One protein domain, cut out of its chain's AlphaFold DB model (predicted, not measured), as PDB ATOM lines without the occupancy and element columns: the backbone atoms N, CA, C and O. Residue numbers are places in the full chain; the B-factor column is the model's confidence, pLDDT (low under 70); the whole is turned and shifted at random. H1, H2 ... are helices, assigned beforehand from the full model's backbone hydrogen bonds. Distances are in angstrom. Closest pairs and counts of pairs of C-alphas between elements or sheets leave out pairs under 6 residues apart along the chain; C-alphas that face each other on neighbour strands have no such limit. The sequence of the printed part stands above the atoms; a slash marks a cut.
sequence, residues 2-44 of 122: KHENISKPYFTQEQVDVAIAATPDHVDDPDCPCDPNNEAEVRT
ATOM      1  N   LYS A   2     -28.874  -3.734  65.514       44.56
ATOM      2  CA  LYS A   2     -27.730  -2.958  66.028       44.56
ATOM      3  C   LYS A   2     -27.256  -3.458  67.404       44.56
ATOM      4  O   LYS A   2     -28.001  -3.322  68.371       44.56
ATOM      5  N   HIS A   3     -26.044  -4.009  67.473       50.19
ATOM      6  CA  HIS A   3     -25.408  -4.400  68.729       50.19
ATOM      7  C   HIS A   3     -25.378  -3.228  69.716       50.19
ATOM      8  O   HIS A   3     -24.790  -2.178  69.447       50.19
ATOM      9  N   GLU A   4     -26.016  -3.411  70.871       52.41
ATOM     10  CA  GLU A   4     -25.925  -2.459  71.969       52.41
ATOM     11  C   GLU A   4     -24.594  -2.629  72.703       52.41
ATOM     12  O   GLU A   4     -24.180  -3.729  73.067       52.41
ATOM     13  N   ASN A   5     -23.920  -1.500  72.890       52.62
ATOM     14  CA  ASN A   5     -22.582  -1.377  73.439       52.62
ATOM     15  C   ASN A   5     -22.476  -1.982  74.861       52.62
ATOM     16  O   ASN A   5     -23.149  -1.526  75.790       52.62
ATOM     17  N   ILE A   6     -21.609  -2.988  75.031       53.44
ATOM     18  CA  ILE A   6     -21.276  -3.623  76.324       53.44
ATOM     19  C   ILE A   6     -20.280  -2.806  77.155       53.44
ATOM     20  O   ILE A   6     -20.012  -3.155  78.300       53.44
ATOM     21  N   SER A   7     -19.774  -1.681  76.647       59.53
ATOM     22  CA  SER A   7     -18.916  -0.769  77.407       59.53
ATOM     23  C   SER A   7     -19.710   0.136  78.352       59.53
ATOM     24  O   SER A   7     -19.296   1.274  78.573       59.53
ATOM     25  N   LYS A   8     -20.867  -0.298  78.877       60.59
ATOM     26  CA  LYS A   8     -21.576   0.500  79.885       60.59
ATOM     27  C   LYS A   8     -20.626   0.629  81.077       60.59
ATOM     28  O   LYS A   8     -20.321  -0.396  81.690       60.59
ATOM     29  N   PRO A   9     -20.095   1.831  81.362       64.75
ATOM     30  CA  PRO A   9     -19.203   1.989  82.492       64.75
ATOM     31  C   PRO A   9     -19.967   1.555  83.745       64.75
ATOM     32  O   PRO A   9     -21.149   1.866  83.898       64.75
ATOM     33  N   TYR A  10     -19.300   0.798  84.622       76.31
ATOM     34  CA  TYR A  10     -19.877   0.342  85.895       76.31
ATOM     35  C   TYR A  10     -20.377   1.510  86.762       76.31
ATOM     36  O   TYR A  10     -21.202   1.305  87.651       76.31
ATOM     37  N   PHE A  11     -19.901   2.723  86.471       82.81
ATOM     38  CA  PHE A  11     -20.303   3.975  87.085       82.81
ATOM     39  C   PHE A  11     -20.915   4.905  86.035       82.81
ATOM     40  O   PHE A  11     -20.407   5.010  84.917       82.81
ATOM     41  N   THR A  12     -21.992   5.601  86.385       88.81
ATOM     42  CA  THR A  12     -22.510   6.703  85.568       88.81
ATOM     43  C   THR A  12     -21.534   7.878  85.588       88.81
ATOM     44  O   THR A  12     -20.738   8.016  86.516       88.81
ATOM     45  N   GLN A  13     -21.616   8.758  84.588       87.62
ATOM     46  CA  GLN A  13     -20.805   9.979  84.575       87.62
ATOM     47  C   GLN A  13     -21.015  10.802  85.856       87.62
ATOM     48  O   GLN A  13     -20.050  11.238  86.463       87.62
ATOM     49  N   GLU A  14     -22.256  10.901  86.337       89.50
ATOM     50  CA  GLU A  14     -22.581  11.573  87.599       89.50
ATOM     51  C   GLU A  14     -21.909  10.909  88.813       89.50
ATOM     52  O   GLU A  14     -21.402  11.602  89.687       89.50
ATOM     53  N   GLN A  15     -21.838   9.573  88.866       90.00
ATOM     54  CA  GLN A  15     -21.122   8.864  89.936       90.00
ATOM     55  C   GLN A  15     -19.614   9.128  89.893       90.00
ATOM     56  O   GLN A  15     -18.987   9.240  90.945       90.00
ATOM     57  N   VAL A  16     -19.042   9.244  88.693       89.00
ATOM     58  CA  VAL A  16     -17.635   9.616  88.507       89.00
ATOM     59  C   VAL A  16     -17.405  11.065  88.942       89.00
ATOM     60  O   VAL A  16     -16.487  11.320  89.714       89.00
ATOM     61  N   ASP A  17     -18.263  11.996  88.531       91.62
ATOM     62  CA  ASP A  17     -18.135  13.418  88.864       91.62
ATOM     63  C   ASP A  17     -18.303  13.663  90.370       91.62
ATOM     64  O   ASP A  17     -17.539  14.423  90.962       91.62
ATOM     65  N   VAL A  18     -19.249  12.974  91.019       92.25
ATOM     66  CA  VAL A  18     -19.423  13.013  92.479       92.25
ATOM     67  C   VAL A  18     -18.206  12.428  93.191       92.25
ATOM     68  O   VAL A  18     -17.771  12.992  94.190       92.25
ATOM     69  N   ALA A  19     -17.630  11.330  92.692       89.00
ATOM     70  CA  ALA A  19     -16.424  10.749  93.279       89.00
ATOM     71  C   ALA A  19     -15.214  11.688  93.149       89.00
ATOM     72  O   ALA A  19     -14.474  11.869  94.113       89.00
ATOM     73  N   ILE A  20     -15.048  12.338  91.993       87.81
ATOM     74  CA  ILE A  20     -14.000  13.343  91.776       87.81
ATOM     75  C   ILE A  20     -14.224  14.544  92.703       87.81
ATOM     76  O   ILE A  20     -13.298  14.956  93.389       87.81
ATOM     77  N   ALA A  21     -15.453  15.057  92.800       89.62
ATOM     78  CA  ALA A  21     -15.789  16.179  93.681       89.62
ATOM     79  C   ALA A  21     -15.663  15.846  95.179       89.62
ATOM     80  O   ALA A  21     -15.457  16.741  95.993       89.62
ATOM     81  N   ALA A  22     -15.801  14.571  95.551       88.44
ATOM     82  CA  ALA A  22     -15.596  14.088  96.912       88.44
ATOM     83  C   ALA A  22     -14.124  13.769  97.226       88.44
ATOM     84  O   ALA A  22     -13.805  13.457  98.374       88.44
ATOM     85  N   THR A  23     -13.236  13.813  96.227       86.44
ATOM     86  CA  THR A  23     -11.806  13.577  96.434       86.44
ATOM     87  C   THR A  23     -11.217  14.775  97.182       86.44
ATOM     88  O   THR A  23     -11.469  15.912  96.785       86.44
ATOM     89  N   PRO A  24     -10.466  14.564  98.275       85.56
ATOM     90  CA  PRO A  24      -9.848  15.668  98.990       85.56
ATOM     91  C   PRO A  24      -8.789  16.348  98.113       85.56
ATOM     92  O   PRO A  24      -8.029  15.674  97.420       85.56
ATOM     93  N   ASP A  25      -8.704  17.679  98.192       83.56
ATOM     94  CA  ASP A  25      -7.675  18.467  97.492       83.56
ATOM     95  C   ASP A  25      -6.248  18.132  97.966       83.56
ATOM     96  O   ASP A  25      -5.272  18.429  97.278       83.56
ATOM     97  N   HIS A  26      -6.129  17.544  99.160       84.19
ATOM     98  CA  HIS A  26      -4.869  17.203  99.801       84.19
ATOM     99  C   HIS A  26      -4.961  15.845 100.499       84.19
ATOM    100  O   HIS A  26      -5.941  15.557 101.190       84.19
ATOM    101  N   VAL A  27      -3.929  15.023 100.342       86.12
ATOM    102  CA  VAL A  27      -3.804  13.724 101.006       86.12
ATOM    103  C   VAL A  27      -2.652  13.785 102.000       86.12
ATOM    104  O   VAL A  27      -1.489  13.772 101.603       86.12
ATOM    105  N   ASP A  28      -2.978  13.823 103.289       84.81
ATOM    106  CA  ASP A  28      -2.002  13.681 104.369       84.81
ATOM    107  C   ASP A  28      -1.734  12.194 104.630       84.81
ATOM    108  O   ASP A  28      -2.438  11.548 105.411       84.81
ATOM    109  N   ASP A  29      -0.720  11.640 103.966       83.44
ATOM    110  CA  ASP A  29      -0.239  10.280 104.218       83.44
ATOM    111  C   ASP A  29       1.187  10.315 104.801       83.44
ATOM    112  O   ASP A  29       2.162  10.398 104.049       83.44
ATOM    113  N   PRO A  30       1.334  10.275 106.141       82.38
ATOM    114  CA  PRO A  30       2.638  10.331 106.798       82.38
ATOM    115  C   PRO A  30       3.474   9.058 106.604       82.38
ATOM    116  O   PRO A  30       4.679   9.091 106.855       82.38
ATOM    117  N   ASP A  31       2.861   7.953 106.172       87.19
ATOM    118  CA  ASP A  31       3.554   6.699 105.873       87.19
ATOM    119  C   ASP A  31       4.016   6.640 104.403       87.19
ATOM    120  O   ASP A  31       4.780   5.743 104.019       87.19
ATOM    121  N   CYS A  32       3.599   7.602 103.569       81.56
ATOM    122  CA  CYS A  32       3.983   7.657 102.166       81.56
ATOM    123  C   CYS A  32       5.467   8.046 102.012       81.56
ATOM    124  O   CYS A  32       5.920   9.053 102.564       81.56
ATOM    125  N   PRO A  33       6.260   7.303 101.214       84.44
ATOM    126  CA  PRO A  33       7.682   7.591 101.008       84.44
ATOM    127  C   PRO A  33       7.961   8.865 100.185       84.44
ATOM    128  O   PRO A  33       9.127   9.224 100.004       84.44
ATOM    129  N   CYS A  34       6.929   9.522  99.657       86.06
ATOM    130  CA  CYS A  34       6.990  10.820  98.984       86.06
ATOM    131  C   CYS A  34       5.689  11.595  99.229       86.06
ATOM    132  O   CYS A  34       4.635  10.970  99.313       86.06
ATOM    133  N   ASP A  35       5.730  12.927  99.283       87.19
ATOM    134  CA  ASP A  35       4.504  13.727  99.411       87.19
ATOM    135  C   ASP A  35       3.654  13.604  98.127       87.19
ATOM    136  O   ASP A  35       4.082  14.080  97.067       87.19
ATOM    137  N   PRO A  36       2.456  12.982  98.176       86.06
ATOM    138  CA  PRO A  36       1.607  12.821  96.997       86.06
ATOM    139  C   PRO A  36       1.069  14.156  96.462       86.06
ATOM    140  O   PRO A  36       0.611  14.216  95.322       86.06
ATOM    141  N   ASN A  37       1.154  15.231  97.250       89.25
ATOM    142  CA  ASN A  37       0.697  16.570  96.890       89.25
ATOM    143  C   ASN A  37       1.809  17.420  96.248       89.25
ATOM    144  O   ASN A  37       1.538  18.514  95.750       89.25
ATOM    145  N   ASN A  38       3.052  16.926  96.222       88.50
ATOM    146  CA  ASN A  38       4.193  17.584  95.593       88.50
ATOM    147  C   ASN A  38       4.566  16.891  94.273       88.50
ATOM    148  O   ASN A  38       5.252  15.867  94.239       88.50
ATOM    149  N   GLU A  39       4.169  17.501  93.155       88.38
ATOM    150  CA  GLU A  39       4.397  16.965  91.807       88.38
ATOM    151  C   GLU A  39       5.876  16.628  91.530       88.38
ATOM    152  O   GLU A  39       6.190  15.611  90.903       88.38
ATOM    153  N   ALA A  40       6.809  17.455  92.015       90.06
ATOM    154  CA  ALA A  40       8.234  17.252  91.778       90.06
ATOM    155  C   ALA A  40       8.775  16.019  92.523       90.06
ATOM    156  O   ALA A  40       9.611  15.284  91.980       90.06
ATOM    157  N   GLU A  41       8.285  15.766  93.738       88.06
ATOM    158  CA  GLU A  41       8.646  14.583  94.523       88.06
ATOM    159  C   GLU A  41       8.061  13.314  93.920       88.06
ATOM    160  O   GLU A  41       8.805  12.355  93.711       88.06
ATOM    161  N   VAL A  42       6.784  13.339  93.535       86.94
ATOM    162  CA  VAL A  42       6.120  12.222  92.848       86.94
ATOM    163  C   VAL A  42       6.874  11.866  91.566       86.94
ATOM    164  O   VAL A  42       7.243  10.710  91.348       86.94
ATOM    165  N   ARG A  43       7.197  12.857  90.727       86.12
ATOM    166  CA  ARG A  43       7.954  12.628  89.488       86.12
ATOM    167  C   ARG A  43       9.337  12.039  89.760       86.12
ATOM    168  O   ARG A  43       9.771  11.128  89.053       86.12
ATOM    169  N   THR A  44      10.027  12.541  90.782       89.81
ATOM    170  CA  THR A  44      11.346  12.036  91.187       89.81
ATOM    171  C   THR A  44      11.258  10.602  91.708       89.81
ATOM    172  O   THR A  44      12.091   9.771  91.338       89.81
TER     173      THR A  44
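Overview. This is residues 2 to 44 of the 122 residues of an uncharacterized protein of Rugamonas sp. FT103W (UniProt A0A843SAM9). With little regular structure, this is a drawn-out rod: a free-standing tail, residues 2 to 10, leads into helix H1, and a long link runs on to the short helix H2 at the far end. The two helices have no contact with each other. The printed part has 43 residues, of which 15 are in the two named helices, H1 then H2; it is all helix in class, with no named strand. It is extended, with a radius of gyration of the C-alphas of 17.0 A and spans of 51 by 22 by 17 A.

Arrangement. Residues 12 to 18, of which 13 to 18 belong to H1, residues 13 to 21, stand free. H1 and H2, residues 39 to 44, are apart. In both helices every O i to N i+4 pair is within hydrogen-bond range.

Along the chain. H1 begins at C-alpha 13 (-20.805, 9.979, 84.575) and is 12.1 A long from first to last C-alpha. H2 is 8.5 A long and ends at C-alpha 44 (11.346, 12.036, 91.187).

Size, cuts and confidence. The C-alphas of Lys 2 and Pro 30 are the two farthest apart, at 52.5 A. The printed part has no cut. The link from H1 to H2, 17 residues, is long. Residues 2 to 9 have pLDDT under 70.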